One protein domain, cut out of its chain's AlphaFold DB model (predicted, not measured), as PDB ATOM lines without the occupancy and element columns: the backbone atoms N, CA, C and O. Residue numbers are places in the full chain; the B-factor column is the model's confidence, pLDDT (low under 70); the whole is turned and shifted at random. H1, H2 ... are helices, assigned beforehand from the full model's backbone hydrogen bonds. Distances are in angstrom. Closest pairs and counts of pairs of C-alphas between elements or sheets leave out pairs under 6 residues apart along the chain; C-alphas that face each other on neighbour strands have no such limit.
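This is residues 5 to 52 of the 343 residues of the protein "DUF659 domain-containing protein" of Chara braunii (UniProt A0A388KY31). What shape is this? It is an open horseshoe: H1 is one arm, short H2 sits at the turn, H3 is the other arm, and residues 42 to 52 fold back toward the open middle. What builds it? The 48 printed residues hold three named helices, in order H1, H2, H3, and no named strand; the class is all helix. It is loose, with a radius of gyration of the C-alphas of 12.5 A and spans of 33 by 29 by 18 A.

Which helices meet? H1, residues 5 to 21, is apart from H2, residues 25 to 28, and from H3, residues 31 to 41. H2 and H3 are close but not clearly touching; their closest C-alphas, Ala 27 and Phe 33, are 7.0 A apart. What of the backbones? Every O i to N i+4 pair is within hydrogen-bond range in H1 and H3; H2 is too short for one.

Where does H1 begin? C-alpha 5 is at (16.780, -24.137, -27.431), and H1 is 24.3 A long. Where does H3 end? C-alpha 41 is at (7.520, -14.239, -43.074); H3 is 15.2 A long, H2 5.9 A.

How large? The farthest C-alphas, Gly 22 and Ser 46, are 33.7 A apart. Any breaks? The printed part has no cut, both links are tight, and no printed residue is under pLDDT 70.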
ATOM      1  N   GLU A   5      16.964 -22.695 -27.576       85.81
ATOM      2  CA  GLU A   5      16.780 -24.137 -27.431       85.81
ATOM      3  C   GLU A   5      15.620 -24.630 -28.296       85.81
ATOM      4  O   GLU A   5      15.803 -25.567 -29.069       85.81
ATOM      5  N   LYS A   6      14.467 -23.949 -28.285       86.50
ATOM      6  CA  LYS A   6      13.341 -24.305 -29.171       86.50
ATOM      7  C   LYS A   6      13.664 -24.143 -30.653       86.50
ATOM      8  O   LYS A   6      13.218 -24.947 -31.469       86.50
ATOM      9  N   LEU A   7      14.445 -23.124 -31.017       84.62
ATOM     10  CA  LEU A   7      14.902 -22.964 -32.400       84.62
ATOM     11  C   LEU A   7      15.879 -24.079 -32.808       84.62
ATOM     12  O   LEU A   7      15.805 -24.568 -33.938       84.62
ATOM     13  N   ALA A   8      16.768 -24.495 -31.905       91.25
ATOM     14  CA  ALA A   8      17.673 -25.618 -32.131       91.25
ATOM     15  C   ALA A   8      16.910 -26.947 -32.261       91.25
ATOM     16  O   ALA A   8      17.162 -27.687 -33.208       91.25
ATOM     17  N   GLU A   9      15.924 -27.199 -31.392       93.62
ATOM     18  CA  GLU A   9      15.037 -28.375 -31.442       93.62
ATOM     19  C   GLU A   9      14.297 -28.454 -32.787       93.62
ATOM     20  O   GLU A   9      14.297 -29.491 -33.451       93.62
ATOM     21  N   PHE A  10      13.724 -27.333 -33.244       90.31
ATOM     22  CA  PHE A  10      13.089 -27.260 -34.560       90.31
ATOM     23  C   PHE A  10      14.079 -27.528 -35.701       90.31
ATOM     24  O   PHE A  10      13.765 -28.276 -36.628       90.31
ATOM     25  N   THR A  11      15.263 -26.912 -35.646       92.81
ATOM     26  CA  THR A  11      16.289 -27.052 -36.689       92.81
ATOM     27  C   THR A  11      16.747 -28.503 -36.806       92.81
ATOM     28  O   THR A  11      16.840 -29.021 -37.919       92.81
ATOM     29  N   ASP A  12      16.970 -29.180 -35.682       96.38
ATOM     30  CA  ASP A  12      17.353 -30.589 -35.659       96.38
ATOM     31  C   ASP A  12      16.249 -31.483 -36.248       96.38
ATOM     32  O   ASP A  12      16.498 -32.233 -37.194       96.38
ATOM     33  N   ALA A  13      14.999 -31.321 -35.800       95.88
ATOM     34  CA  ALA A  13      13.864 -32.081 -36.328       95.88
ATOM     35  C   ALA A  13      13.656 -31.867 -37.842       95.88
ATOM     36  O   ALA A  13      13.359 -32.812 -38.582       95.88
ATOM     37  N   TRP A  14      13.838 -30.633 -38.326       92.94
ATOM     38  CA  TRP A  14      13.784 -30.305 -39.751       92.94
ATOM     39  C   TRP A  14      14.875 -31.035 -40.540       92.94
ATOM     40  O   TRP A  14      14.575 -31.691 -41.540       92.94
ATOM     41  N   LEU A  15      16.130 -30.959 -40.089       95.31
ATOM     42  CA  LEU A  15      17.261 -31.612 -40.752       95.31
ATOM     43  C   LEU A  15      17.097 -33.136 -40.775       95.31
ATOM     44  O   LEU A  15      17.276 -33.754 -41.825       95.31
ATOM     45  N   GLN A  16      16.675 -33.740 -39.664       96.38
ATOM     46  CA  GLN A  16      16.392 -35.175 -39.603       96.38
ATOM     47  C   GLN A  16      15.321 -35.588 -40.619       96.38
ATOM     48  O   GLN A  16      15.499 -36.572 -41.339       96.38
ATOM     49  N   TRP A  17      14.229 -34.825 -40.737       95.12
ATOM     50  CA  TRP A  17      13.192 -35.102 -41.733       95.12
ATOM     51  C   TRP A  17      13.730 -35.025 -43.168       95.12
ATOM     52  O   TRP A  17      13.436 -35.909 -43.979       95.12
ATOM     53  N   VAL A  18      14.558 -34.019 -43.472       94.88
ATOM     54  CA  VAL A  18      15.234 -33.872 -44.772       94.88
ATOM     55  C   VAL A  18      16.084 -35.098 -45.093       94.88
ATOM     56  O   VAL A  18      15.957 -35.650 -46.190       94.88
ATOM     57  N   TYR A  19      16.893 -35.566 -44.140       95.50
ATOM     58  CA  TYR A  19      17.758 -36.731 -44.326       95.50
ATOM     59  C   TYR A  19      16.956 -38.025 -44.495       95.50
ATOM     60  O   TYR A  19      17.179 -38.765 -45.451       95.50
ATOM     61  N   VAL A  20      15.963 -38.267 -43.636       96.25
ATOM     62  CA  VAL A  20      15.121 -39.475 -43.687       96.25
ATOM     63  C   VAL A  20      14.305 -39.550 -44.979       96.25
ATOM     64  O   VAL A  20      14.069 -40.639 -45.503       96.25
ATOM     65  N   LYS A  21      13.845 -38.410 -45.510       94.38
ATOM     66  CA  LYS A  21      13.079 -38.367 -46.767       94.38
ATOM     67  C   LYS A  21      13.949 -38.227 -48.011       94.38
ATOM     68  O   LYS A  21      13.400 -38.278 -49.112       94.38
ATOM     69  N   GLY A  22      15.266 -38.095 -47.851       93.38
ATOM     70  CA  GLY A  22      16.203 -37.956 -48.962       93.38
ATOM     71  C   GLY A  22      15.898 -36.734 -49.823       93.38
ATOM     72  O   GLY A  22      15.942 -36.821 -51.051       93.38
ATOM     73  N   LEU A  23      15.518 -35.618 -49.196       92.00
ATOM     74  CA  LEU A  23      15.229 -34.390 -49.930       92.00
ATOM     75  C   LEU A  23      16.521 -33.856 -50.565       92.00
ATOM     76  O   LEU A  23      17.501 -33.632 -49.851       92.00
ATOM     77  N   PRO A  24      16.541 -33.629 -51.891       90.81
ATOM     78  CA  PRO A  24      17.716 -33.093 -52.560       90.81
ATOM     79  C   PRO A  24      18.116 -31.734 -51.976       90.81
ATOM     80  O   PRO A  24      17.288 -30.831 -51.887       90.81
ATOM     81  N   PHE A  25      19.387 -31.545 -51.610       89.88
ATOM     82  CA  PHE A  25      19.837 -30.281 -51.002       89.88
ATOM     83  C   PHE A  25      19.662 -29.064 -51.922       89.88
ATOM     84  O   PHE A  25      19.499 -27.937 -51.453       89.88
ATOM     85  N   ASN A  26      19.640 -29.271 -53.240       90.62
ATOM     86  CA  ASN A  26      19.333 -28.217 -54.204       90.62
ATOM     87  C   ASN A  26      17.875 -27.722 -54.121       90.62
ATOM     88  O   ASN A  26      17.615 -26.596 -54.541       90.62
ATOM     89  N   ALA A  27      16.946 -28.485 -53.528       88.75
ATOM     90  CA  ALA A  27      15.564 -28.052 -53.310       88.75
ATOM     91  C   ALA A  27      15.475 -26.785 -52.440       88.75
ATOM     92  O   ALA A  27      14.531 -26.013 -52.582       88.75
ATOM     93  N   PHE A  28      16.480 -26.530 -51.594       90.25
ATOM     94  CA  PHE A  28      16.544 -25.355 -50.719       90.25
ATOM     95  C   PHE A  28      17.223 -24.135 -51.365       90.25
ATOM     96  O   PHE A  28      17.226 -23.060 -50.775       90.25
ATOM     97  N   ARG A  29      17.805 -24.273 -52.568       86.25
ATOM     98  CA  ARG A  29      18.534 -23.192 -53.267       86.25
ATOM     99  C   ARG A  29      17.730 -22.514 -54.385       86.25
ATOM    100  O   ARG A  29      18.251 -21.627 -55.050       86.25
ATOM    101  N   GLY A  30      16.482 -22.928 -54.610       85.31
ATOM    102  CA  GLY A  30      15.643 -22.433 -55.703       85.31
ATOM    103  C   GLY A  30      14.682 -21.307 -55.314       85.31
ATOM    104  O   GLY A  30      14.296 -21.164 -54.152       85.31
ATOM    105  N   LEU A  31      14.216 -20.571 -56.329       89.00
ATOM    106  CA  LEU A  31      13.195 -19.523 -56.202       89.00
ATOM    107  C   LEU A  31      11.920 -20.026 -55.502       89.00
ATOM    108  O   LEU A  31      11.290 -19.294 -54.746       89.00
ATOM    109  N   GLU A  32      11.551 -21.290 -55.712       89.19
ATOM    110  CA  GLU A  32      10.358 -21.876 -55.094       89.19
ATOM    111  C   GLU A  32      10.472 -21.988 -53.568       89.19
ATOM    112  O   GLU A  32       9.516 -21.677 -52.859       89.19
ATOM    113  N   PHE A  33      11.647 -22.342 -53.036       92.00
ATOM    114  CA  PHE A  33      11.857 -22.363 -51.585       92.00
ATOM    115  C   PHE A  33      11.904 -20.944 -51.004       92.00
ATOM    116  O   PHE A  33      11.326 -20.690 -49.948       92.00
ATOM    117  N   GLN A  34      12.492 -19.989 -51.731       92.19
ATOM    118  CA  GLN A  34      12.464 -18.574 -51.342       92.19
ATOM    119  C   GLN A  34      11.033 -18.020 -51.270       92.19
ATOM    120  O   GLN A  34      10.705 -17.313 -50.321       92.19
ATOM    121  N   LYS A  35      10.154 -18.376 -52.217       92.12
ATOM    122  CA  LYS A  35       8.729 -17.999 -52.172       92.12
ATOM    123  C   LYS A  35       8.036 -18.547 -50.923       92.12
ATOM    124  O   LYS A  35       7.234 -17.835 -50.325       92.12
ATOM    125  N   VAL A  36       8.343 -19.784 -50.518       92.25
ATOM    126  CA  VAL A  36       7.813 -20.372 -49.274       92.25
ATOM    127  C   VAL A  36       8.286 -19.578 -48.060       92.25
ATOM    128  O   VAL A  36       7.463 -19.230 -47.215       92.25
ATOM    129  N   TRP A  37       9.578 -19.242 -47.997       89.44
ATOM    130  CA  TRP A  37      10.144 -18.443 -46.910       89.44
ATOM    131  C   TRP A  37       9.483 -17.063 -46.805       89.44
ATOM    132  O   TRP A  37       8.945 -16.707 -45.760       89.44
ATOM    133  N   GLN A  38       9.408 -16.332 -47.918       92.50
ATOM    134  CA  GLN A  38       8.759 -15.019 -47.972       92.50
ATOM    135  C   GLN A  38       7.271 -15.088 -47.605       92.50
ATOM    136  O   GLN A  38       6.747 -14.191 -46.949       92.50
ATOM    137  N   ALA A  39       6.563 -16.140 -48.027       91.81
ATOM    138  CA  ALA A  39       5.169 -16.337 -47.654       91.81
ATOM    139  C   ALA A  39       5.015 -16.602 -46.149       91.81
ATOM    140  O   ALA A  39       4.077 -16.083 -45.550       91.81
ATOM    141  N   ALA A  40       5.934 -17.361 -45.543       89.75
ATOM    142  CA  ALA A  40       5.945 -17.618 -44.106       89.75
ATOM    143  C   ALA A  40       6.236 -16.343 -43.296       89.75
ATOM    144  O   ALA A  40       5.531 -16.071 -42.329       89.75
ATOM    145  N   GLU A  41       7.201 -15.523 -43.723       89.88
ATOM    146  CA  GLU A  41       7.520 -14.239 -43.074       89.88
ATOM    147  C   GLU A  41       6.364 -13.231 -43.129       89.88
ATOM    148  O   GLU A  41       6.204 -12.416 -42.222       89.88
ATOM    149  N   ARG A  42       5.540 -13.287 -44.183       91.50
ATOM    150  CA  ARG A  42       4.351 -12.434 -44.337       91.50
ATOM    151  C   ARG A  42       3.170 -12.865 -43.468       91.50
ATOM    152  O   ARG A  42       2.199 -12.115 -43.385       91.50
ATOM    153  N   VAL A  43       3.209 -14.046 -42.844       89.88
ATOM    154  CA  VAL A  43       2.145 -14.471 -41.927       89.88
ATOM    155  C   VAL A  43       2.152 -13.540 -40.708       89.88
ATOM    156  O   VAL A  43       3.186 -13.414 -40.048       89.88
ATOM    157  N   PRO A  44       1.024 -12.871 -40.386       90.81
ATOM    158  CA  PRO A  44       0.949 -11.992 -39.228       90.81
ATOM    159  C   PRO A  44       1.382 -12.710 -37.953       90.81
ATOM    160  O   PRO A  44       0.971 -13.841 -37.708       90.81
ATOM    161  N   ARG A  45       2.143 -12.028 -37.089       85.44
ATOM    162  CA  ARG A  45       2.616 -12.595 -35.811       85.44
ATOM    163  C   ARG A  45       1.484 -13.025 -34.869       85.44
ATOM    164  O   ARG A  45       1.721 -13.819 -33.967       85.44
ATOM    165  N   SER A  46       0.271 -12.507 -35.074       89.75
ATOM    166  CA  SER A  46      -0.942 -12.912 -34.353       89.75
ATOM    167  C   SER A  46      -1.462 -14.296 -34.759       89.75
ATOM    168  O   SER A  46      -2.277 -14.871 -34.042       89.75
ATOM    169  N   ILE A  47      -1.002 -14.844 -35.885       86.31
ATOM    170  CA  ILE A  47      -1.379 -16.167 -36.376       86.31
ATOM    171  C   ILE A  47      -0.243 -17.138 -36.068       86.31
ATOM    172  O   ILE A  47       0.892 -16.963 -36.507       86.31
ATOM    173  N   GLN A  48      -0.560 -18.214 -35.349       84.62
ATOM    174  CA  GLN A  48       0.394 -19.294 -35.133       84.62
ATOM    175  C   GLN A  48       0.650 -20.023 -36.460       84.62
ATOM    176  O   GLN A  48      -0.224 -20.733 -36.963       84.62
ATOM    177  N   PHE A  49       1.855 -19.869 -37.014       83.44
ATOM    178  CA  PHE A  49       2.266 -20.606 -38.207       83.44
ATOM    179  C   PHE A  49       2.235 -22.117 -37.944       83.44
ATOM    180  O   PHE A  49       2.738 -22.601 -36.929       83.44
ATOM    181  N   ARG A  50       1.655 -22.873 -38.881       85.44
ATOM    182  CA  ARG A  50       1.639 -24.338 -38.869       85.44
ATOM    183  C   ARG A  50       1.916 -24.858 -40.270       85.44
ATOM    184  O   ARG A  50       1.382 -24.331 -41.246       85.44
ATOM    185  N   PHE A  51       2.707 -25.923 -40.361       88.25
ATOM    186  CA  PHE A  51       2.906 -26.614 -41.631       88.25
ATOM    187  C   PHE A  51       1.575 -27.177 -42.157       88.25
ATOM    188  O   PHE A  51       0.757 -27.657 -41.364       88.25
ATOM    189  N   PRO A  52       1.346 -27.158 -43.483       89.81
ATOM    190  CA  PRO A  52       0.182 -27.800 -44.077       89.81
ATOM    191  C   PRO A  52       0.120 -29.287 -43.720       89.81
ATOM    192  O   PRO A  52       1.119 -30.006 -43.790       89.81
TER     193      PRO A  52